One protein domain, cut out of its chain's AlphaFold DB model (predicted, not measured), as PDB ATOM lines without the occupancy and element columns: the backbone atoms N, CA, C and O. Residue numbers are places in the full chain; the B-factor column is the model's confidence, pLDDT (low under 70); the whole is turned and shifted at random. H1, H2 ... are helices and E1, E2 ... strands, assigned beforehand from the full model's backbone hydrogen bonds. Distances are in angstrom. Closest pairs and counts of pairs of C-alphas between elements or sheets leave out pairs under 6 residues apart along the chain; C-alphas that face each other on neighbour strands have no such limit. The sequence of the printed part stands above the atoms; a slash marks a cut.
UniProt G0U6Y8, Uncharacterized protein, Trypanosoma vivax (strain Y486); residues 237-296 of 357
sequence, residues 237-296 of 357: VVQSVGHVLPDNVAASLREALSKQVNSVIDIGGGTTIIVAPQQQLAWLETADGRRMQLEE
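AT A GLANCE: This is residues 237 to 296 of the 357 residues of an uncharacterized protein of Trypanosoma vivax (strain Y486) (UniProt G0U6Y8). A single, strongly twisted sheet of four antiparallel strands has one helix, H1, packed on one of its faces, while no named helix covers the other face. The stretch before the helix, residues 237 to 246, has no named element, and the first and last printed C-alphas, those of Val 237 and Glu 296, are 6.5 A apart. The printed part has 60 residues, with one named helix and four named strands in the order H1, E1, E2, E3, E4 along the chain; the sheet's order is E1, E2, E3, E4, and the class is mixed, helices and strands. The whole is compact, with a radius of gyration of the C-alphas of 10.5 A and spans of 27 by 21 by 19 A.

IN THESE COORDINATES: H1 is residues 247 to 259, 18.3 A from its first C-alpha at (-29.117, 24.253, 26.733) to its last at (-13.749, 22.988, 16.831). E1 is residues 263 to 268, 15.4 A long. E2 is residues 271 to 276, 16.5 A long. E3 is residues 281 to 285, 12.9 A long. E4 is residues 291 to 296, 15.9 A long, and ends with C-alpha 296 at (-27.279, 32.833, 17.709).

HOW THE PARTS SIT: The strands form a meander, each the antiparallel neighbour of the one before. E1 and E2 are a hairpin at 162 degrees between their directions, with N 265 and O 273 at 2.8 A, within hydrogen-bond range. E2 and E3 are a hairpin at 161 degrees, with N 285 and O 272 within range at 2.7 A. E3 and E4 are a hairpin at 139 degrees, with N 284 and O 292 within range at 2.8 A. The edge strands E1 and E4 are apart. H1 is on the sheet at a height over the sheet of 7.9 A; H1 and the sheet E1, E2, E3, E4 are two layers, a helix on one face of a sheet. H1 lies over E2, with 6 of its 13 C-alphas falling on that strand; it is only just not over E3, on which 2 fall. It only just runs along the strands, at 29.8 degrees to E2 on the local plane. The closest C-alphas of H1 and E1 are those of Ala 256 and Ser 263, 6.5 A apart; those of H1 and E2 are Leu 257 and Val 275, 6.9 A apart. In H1 every O i to N i+4 pair is within hydrogen-bond range.

THE WHOLE: The two C-alphas farthest apart, those of Ser 258 and Asp 288, are 28.4 A apart. The printed part has no cut, and its four links between named elements are tight. The mean pLDDT of the printed part is 71.7, and 28 residues are under 70, among them residues 244 to 252, 255 to 261 and 265 to 271.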
ATOM      1  N   VAL A 237     -31.773  30.011  18.518       80.06
ATOM      2  CA  VAL A 237     -33.209  30.125  18.256       80.06
ATOM      3  C   VAL A 237     -33.503  29.697  16.826       80.06
ATOM      4  O   VAL A 237     -32.826  30.121  15.896       80.06
ATOM      5  N   VAL A 238     -34.519  28.865  16.622       79.62
ATOM      6  CA  VAL A 238     -34.997  28.504  15.282       79.62
ATOM      7  C   VAL A 238     -35.749  29.704  14.701       79.62
ATOM      8  O   VAL A 238     -36.826  30.034  15.194       79.62
ATOM      9  N   GLN A 239     -35.211  30.355  13.663       74.12
ATOM     10  CA  GLN A 239     -35.736  31.637  13.157       74.12
ATOM     11  C   GLN A 239     -37.219  31.597  12.767       74.12
ATOM     12  O   GLN A 239     -37.949  32.550  13.018       74.12
ATOM     13  N   SER A 240     -37.679  30.494  12.177       69.75
ATOM     14  CA  SER A 240     -39.052  30.353  11.675       69.75
ATOM     15  C   SER A 240     -40.105  30.172  12.772       69.75
ATOM     16  O   SER A 240     -41.268  30.485  12.543       69.75
ATOM     17  N   VAL A 241     -39.717  29.659  13.944       67.75
ATOM     18  CA  VAL A 241     -40.654  29.287  15.026       67.75
ATOM     19  C   VAL A 241     -40.384  30.084  16.310       67.75
ATOM     20  O   VAL A 241     -41.163  30.033  17.255       67.75
ATOM     21  N   GLY A 242     -39.266  30.812  16.379       63.41
ATOM     22  CA  GLY A 242     -38.832  31.520  17.586       63.41
ATOM     23  C   GLY A 242     -38.473  30.584  18.746       63.41
ATOM     24  O   GLY A 242     -38.346  31.035  19.883       63.41
ATOM     25  N   HIS A 243     -38.317  29.285  18.481       70.31
ATOM     26  CA  HIS A 243     -38.085  28.281  19.511       70.31
ATOM     27  C   HIS A 243     -36.619  28.256  19.942       70.31
ATOM     28  O   HIS A 243     -35.727  28.142  19.101       70.31
ATOM     29  N   VAL A 244     -36.376  28.331  21.249       68.81
ATOM     30  CA  VAL A 244     -35.032  28.273  21.832       68.81
ATOM     31  C   VAL A 244     -34.596  26.816  21.945       68.81
ATOM     32  O   VAL A 244     -35.290  26.005  22.555       68.81
ATOM     33  N   LEU A 245     -33.443  26.483  21.367       67.31
ATOM     34  CA  LEU A 245     -32.841  25.168  21.527       67.31
ATOM     35  C   LEU A 245     -32.489  24.926  23.000       67.31
ATOM     36  O   LEU A 245     -31.957  25.828  23.649       67.31
ATOM     37  N   PRO A 246     -32.729  23.714  23.523       65.06
ATOM     38  CA  PRO A 246     -32.391  23.406  24.902       65.06
ATOM     39  C   PRO A 246     -30.873  23.493  25.137       65.06
ATOM     40  O   PRO A 246     -30.065  23.231  24.239       65.06
ATOM     41  N   ASP A 247     -30.490  23.873  26.360       58.53
ATOM     42  CA  ASP A 247     -29.117  24.253  26.733       58.53
ATOM     43  C   ASP A 247     -28.065  23.184  26.375       58.53
ATOM     44  O   ASP A 247     -26.938  23.506  26.001       58.53
ATOM     45  N   ASN A 248     -28.437  21.902  26.421       55.81
ATOM     46  CA  ASN A 248     -27.580  20.782  26.035       55.81
ATOM     47  C   ASN A 248     -27.237  20.751  24.537       55.81
ATOM     48  O   ASN A 248     -26.097  20.473  24.149       55.81
ATOM     49  N   VAL A 249     -28.222  21.039  23.690       65.19
ATOM     50  CA  VAL A 249     -28.058  21.090  22.235       65.19
ATOM     51  C   VAL A 249     -27.293  22.356  21.853       65.19
ATOM     52  O   VAL A 249     -26.371  22.294  21.041       65.19
ATOM     53  N   ALA A 250     -27.602  23.483  22.503       67.50
ATOM     54  CA  ALA A 250     -26.879  24.741  22.336       67.50
ATOM     55  C   ALA A 250     -25.391  24.615  22.718       67.50
ATOM     56  O   ALA A 250     -24.523  25.083  21.978       67.50
ATOM     57  N   ALA A 251     -25.078  23.934  23.827       62.56
ATOM     58  CA  ALA A 251     -23.702  23.661  24.239       62.56
ATOM     59  C   ALA A 251     -22.952  22.791  23.214       62.56
ATOM     60  O   ALA A 251     -21.822  23.118  22.849       62.56
ATOM     61  N   SER A 252     -23.599  21.741  22.698       63.78
ATOM     62  CA  SER A 252     -23.025  20.845  21.680       63.78
ATOM     63  C   SER A 252     -22.758  21.570  20.357       63.78
ATOM     64  O   SER A 252     -21.693  21.418  19.758       63.78
ATOM     65  N   LEU A 253     -23.705  22.404  19.918       72.56
ATOM     66  CA  LEU A 253     -23.560  23.250  18.735       72.56
ATOM     67  C   LEU A 253     -22.390  24.229  18.892       72.56
ATOM     68  O   LEU A 253     -21.577  24.389  17.984       72.56
ATOM     69  N   ARG A 254     -22.255  24.844  20.065       72.06
ATOM     70  CA  ARG A 254     -21.163  25.776  20.351       72.06
ATOM     71  C   ARG A 254     -19.802  25.093  20.379       72.06
ATOM     72  O   ARG A 254     -18.832  25.635  19.850       72.06
ATOM     73  N   GLU A 255     -19.721  23.906  20.973       65.94
ATOM     74  CA  GLU A 255     -18.504  23.097  20.953       65.94
ATOM     75  C   GLU A 255     -18.111  22.758  19.509       65.94
ATOM     76  O   GLU A 255     -16.970  22.998  19.109       65.94
ATOM     77  N   ALA A 256     -19.065  22.299  18.698       65.88
ATOM     78  CA  ALA A 256     -18.858  22.035  17.279       65.88
ATOM     79  C   ALA A 256     -18.361  23.268  16.501       65.88
ATOM     80  O   ALA A 256     -17.373  23.180  15.769       65.88
ATOM     81  N   LEU A 257     -18.977  24.436  16.716       69.06
ATOM     82  CA  LEU A 257     -18.538  25.703  16.120       69.06
ATOM     83  C   LEU A 257     -17.108  26.073  16.543       69.06
ATOM     84  O   LEU A 257     -16.307  26.511  15.717       69.06
ATOM     85  N   SER A 258     -16.753  25.844  17.812       64.06
ATOM     86  CA  SER A 258     -15.410  26.132  18.333       64.06
ATOM     87  C   SER A 258     -14.324  25.220  17.754       64.06
ATOM     88  O   SER A 258     -13.189  25.659  17.577       64.06
ATOM     89  N   LYS A 259     -14.674  23.972  17.412       60.53
ATOM     90  CA  LYS A 259     -13.749  22.988  16.831       60.53
ATOM     91  C   LYS A 259     -13.425  23.261  15.358       60.53
ATOM     92  O   LYS A 259     -12.502  22.644  14.843       60.53
ATOM     93  N   GLN A 260     -14.134  24.178  14.687       63.88
ATOM     94  CA  GLN A 260     -13.933  24.513  13.266       63.88
ATOM     95  C   GLN A 260     -14.074  23.311  12.309       63.88
ATOM     96  O   GLN A 260     -13.500  23.288  11.222       63.88
ATOM     97  N   VAL A 261     -14.873  22.311  12.696       62.41
ATOM     98  CA  VAL A 261     -15.157  21.120  11.888       62.41
ATOM     99  C   VAL A 261     -16.642  21.066  11.541       62.41
ATOM    100  O   VAL A 261     -17.489  21.229  12.416       62.41
ATOM    101  N   ASN A 262     -16.962  20.822  10.266       71.12
ATOM    102  CA  ASN A 262     -18.340  20.560   9.850       71.12
ATOM    103  C   ASN A 262     -18.855  19.323  10.592       71.12
ATOM    104  O   ASN A 262     -18.264  18.246  10.494       71.12
ATOM    105  N   SER A 263     -19.957  19.467  11.316       69.88
ATOM    106  CA  SER A 263     -20.496  18.392  12.147       69.88
ATOM    107  C   SER A 263     -22.005  18.314  12.029       69.88
ATOM    108  O   SER A 263     -22.671  19.328  11.822       69.88
ATOM    109  N   VAL A 264     -22.536  17.111  12.220       71.25
ATOM    110  CA  VAL A 264     -23.973  16.864  12.313       71.25
ATOM    111  C   VAL A 264     -24.280  16.398  13.731       71.25
ATOM    112  O   VAL A 264     -23.657  15.453  14.215       71.25
ATOM    113  N   ILE A 265     -25.208  17.076  14.400       68.75
ATOM    114  CA  ILE A 265     -25.631  16.769  15.770       68.75
ATOM    115  C   ILE A 265     -27.040  16.192  15.700       68.75
ATOM    116  O   ILE A 265     -27.976  16.901  15.344       68.75
ATOM    117  N   ASP A 266     -27.205  14.914  16.020       63.66
ATOM    118  CA  ASP A 266     -28.526  14.283  16.083       63.66
ATOM    119  C   ASP A 266     -29.246  14.690  17.379       63.66
ATOM    120  O   ASP A 266     -28.710  14.506  18.473       63.66
ATOM    121  N   ILE A 267     -30.447  15.262  17.252       64.38
ATOM    122  CA  ILE A 267     -31.295  15.674  18.383       64.38
ATOM    123  C   ILE A 267     -32.410  14.640  18.635       64.38
ATOM    124  O   ILE A 267     -33.166  14.741  19.600       64.38
ATOM    125  N   GLY A 268     -32.507  13.606  17.796       52.31
ATOM    126  CA  GLY A 268     -33.528  12.572  17.864       52.31
ATOM    127  C   GLY A 268     -34.779  12.893  17.043       52.31
ATOM    128  O   GLY A 268     -35.003  14.004  16.562       52.31
ATOM    129  N   GLY A 269     -35.606  11.866  16.831       56.66
ATOM    130  CA  GLY A 269     -36.830  11.979  16.027       56.66
ATOM    131  C   GLY A 269     -36.586  12.212  14.529       56.66
ATOM    132  O   GLY A 269     -37.500  12.650  13.839       56.66
ATOM    133  N   GLY A 270     -35.368  11.941  14.040       54.75
ATOM    134  CA  GLY A 270     -34.944  12.219  12.663       54.75
ATOM    135  C   GLY A 270     -34.544  13.677  12.416       54.75
ATOM    136  O   GLY A 270     -34.327  14.047  11.268       54.75
ATOM    137  N   THR A 271     -34.452  14.496  13.469       67.44
ATOM    138  CA  THR A 271     -34.039  15.899  13.382       67.44
ATOM    139  C   THR A 271     -32.561  16.038  13.741       67.44
ATOM    140  O   THR A 271     -32.121  15.556  14.784       67.44
ATOM    141  N   THR A 272     -31.796  16.740  12.911       75.12
ATOM    142  CA  THR A 272     -30.361  16.967  13.111       75.12
ATOM    143  C   THR A 272     -30.014  18.451  13.045       75.12
ATOM    144  O   THR A 272     -30.750  19.245  12.468       75.12
ATOM    145  N   ILE A 273     -28.894  18.856  13.640       78.25
ATOM    146  CA  ILE A 273     -28.283  20.165  13.403       78.25
ATOM    147  C   ILE A 273     -27.080  19.977  12.504       78.25
ATOM    148  O   ILE A 273     -26.137  19.275  12.863       78.25
ATOM    149  N   ILE A 274     -27.085  20.667  11.376       81.94
ATOM    150  CA  ILE A 274     -25.942  20.774  10.481       81.94
ATOM    151  C   ILE A 274     -25.167  22.024  10.880       81.94
ATOM    152  O   ILE A 274     -25.706  23.128  10.852       81.94
ATOM    153  N   VAL A 275     -23.901  21.849  11.247       81.81
ATOM    154  CA  VAL A 275     -23.008  22.932  11.667       81.81
ATOM    155  C   VAL A 275     -22.009  23.220  10.551       81.81
ATOM    156  O   VAL A 275     -21.237  22.337  10.173       81.81
ATOM    157  N   ALA A 276     -21.997  24.457  10.053       80.94
ATOM    158  CA  ALA A 276     -20.983  24.974   9.134       80.94
ATOM    159  C   ALA A 276     -20.153  26.064   9.836       80.94
ATOM    160  O   ALA A 276     -20.427  27.260   9.686       80.94
ATOM    161  N   PRO A 277     -19.112  25.684  10.598       69.56
ATOM    162  CA  PRO A 277     -18.313  26.622  11.382       69.56
ATOM    163  C   PRO A 277     -17.591  27.681  10.549       69.56
ATOM    164  O   PRO A 277     -17.444  28.808  11.013       69.56
ATOM    165  N   GLN A 278     -17.205  27.364   9.306       72.12
ATOM    166  CA  GLN A 278     -16.552  28.327   8.407       72.12
ATOM    167  C   GLN A 278     -17.447  29.527   8.080       72.12
ATOM    168  O   GLN A 278     -16.950  30.620   7.828       72.12
ATOM    169  N   GLN A 279     -18.763  29.321   8.087       73.19
ATOM    170  CA  GLN A 279     -19.751  30.360   7.813       73.19
ATOM    171  C   GLN A 279     -20.354  30.930   9.101       73.19
ATOM    172  O   GLN A 279     -21.151  31.855   9.021       73.19
ATOM    173  N   GLN A 280     -19.981  30.398  10.276       71.75
ATOM    174  CA  GLN A 280     -20.640  30.681  11.559       71.75
ATOM    175  C   GLN A 280     -22.159  30.438  11.493       71.75
ATOM    176  O   GLN A 280     -22.948  31.160  12.097       71.75
ATOM    177  N   LEU A 281     -22.575  29.419  10.731       81.38
ATOM    178  CA  LEU A 281     -23.979  29.086  10.514       81.38
ATOM    179  C   LEU A 281     -24.296  27.683  11.018       81.38
ATOM    180  O   LEU A 281     -23.471  26.765  10.963       81.38
ATOM    181  N   ALA A 282     -25.531  27.523  11.477       84.00
ATOM    182  CA  ALA A 282     -26.098  26.232  11.805       84.00
ATOM    183  C   ALA A 282     -27.557  26.166  11.359       84.00
ATOM    184  O   ALA A 282     -28.283  27.162  11.400       84.00
ATOM    185  N   TRP A 283     -27.984  24.980  10.938       87.31
ATOM    186  CA  TRP A 283     -29.352  24.726  10.498       87.31
ATOM    187  C   TRP A 283     -29.915  23.528  11.234       87.31
ATOM    188  O   TRP A 283     -29.228  22.524  11.392       87.31
ATOM    189  N   LEU A 284     -31.177  23.621  11.631       83.62
ATOM    190  CA  LEU A 284     -31.977  22.475  12.022       83.62
ATOM    191  C   LEU A 284     -32.520  21.814  10.752       83.62
ATOM    192  O   LEU A 284     -33.246  22.456   9.995       83.62
ATOM    193  N   GLU A 285     -32.173  20.558  10.516       82.19
ATOM    194  CA  GLU A 285     -32.738  19.720   9.464       82.19
ATOM    195  C   GLU A 285     -33.737  18.744  10.089       82.19
ATOM    196  O   GLU A 285     -33.368  17.925  10.928       82.19
ATOM    197  N   THR A 286     -35.011  18.855   9.731       78.31
ATOM    198  CA  THR A 286     -36.082  17.980  10.232       78.31
ATOM    199  C   THR A 286     -36.148  16.666   9.452       78.31
ATOM    200  O   THR A 286     -35.588  16.539   8.364       78.31
ATOM    201  N   ALA A 287     -36.870  15.675   9.987       71.50
ATOM    202  CA  ALA A 287     -36.989  14.341   9.383       71.50
ATOM    203  C   ALA A 287     -37.583  14.331   7.958       71.50
ATOM    204  O   ALA A 287     -37.370  13.384   7.207       71.50
ATOM    205  N   ASP A 288     -38.326  15.374   7.584       75.62
ATOM    206  CA  ASP A 288     -38.882  15.604   6.247       75.62
ATOM    207  C   ASP A 288     -37.919  16.357   5.304       75.62
ATOM    208  O   ASP A 288     -38.298  16.718   4.191       75.62
ATOM    209  N   GLY A 289     -36.672  16.593   5.728       74.44
ATOM    210  CA  GLY A 289     -35.607  17.211   4.932       74.44
ATOM    211  C   GLY A 289     -35.660  18.737   4.856       74.44
ATOM    212  O   GLY A 289     -34.907  19.339   4.085       74.44
ATOM    213  N   ARG A 290     -36.531  19.397   5.629       79.88
ATOM    214  CA  ARG A 290     -36.585  20.867   5.672       79.88
ATOM    215  C   ARG A 290     -35.450  21.416   6.519       79.88
ATOM    216  O   ARG A 290     -35.139  20.878   7.575       79.88
ATOM    217  N   ARG A 291     -34.875  22.537   6.078       84.94
ATOM    218  CA  ARG A 291     -33.801  23.238   6.788       84.94
ATOM    219  C   ARG A 291     -34.290  24.566   7.329       84.94
ATOM    220  O   ARG A 291     -34.801  25.394   6.580       84.94
ATOM    221  N   MET A 292     -34.092  24.778   8.623       81.94
ATOM    222  CA  MET A 292     -34.416  26.021   9.313       81.94
ATOM    223  C   MET A 292     -33.145  26.600   9.918       81.94
ATOM    224  O   MET A 292     -32.406  25.903  10.609       81.94
ATOM    225  N   GLN A 293     -32.871  27.872   9.648       84.88
ATOM    226  CA  GLN A 293     -31.673  28.524  10.156       84.88
ATOM    227  C   GLN A 293     -31.772  28.753  11.669       84.88
ATOM    228  O   GLN A 293     -32.812  29.168  12.189       84.88
ATOM    229  N   LEU A 294     -30.668  28.476  12.361       84.62
ATOM    230  CA  LEU A 294     -30.493  28.796  13.768       84.62
ATOM    231  C   LEU A 294     -29.862  30.183  13.893       84.62
ATOM    232  O   LEU A 294     -28.838  30.480  13.281       84.62
ATOM    233  N   GLU A 295     -30.487  31.026  14.699       84.31
ATOM    234  CA  GLU A 295     -29.998  32.343  15.079       84.31
ATOM    235  C   GLU A 295     -29.273  32.240  16.421       84.31
ATOM    236  O   GLU A 295     -29.842  31.778  17.411       84.31
ATOM    237  N   GLU A 296     -28.019  32.678  16.461       83.88
ATOM    238  CA  GLU A 296     -27.279  32.833  17.709       83.88
ATOM    239  C   GLU A 296     -27.742  34.112  18.424       83.88
ATOM    240  O   GLU A 296     -27.594  35.211  17.894       83.88
TER     241      GLU A 296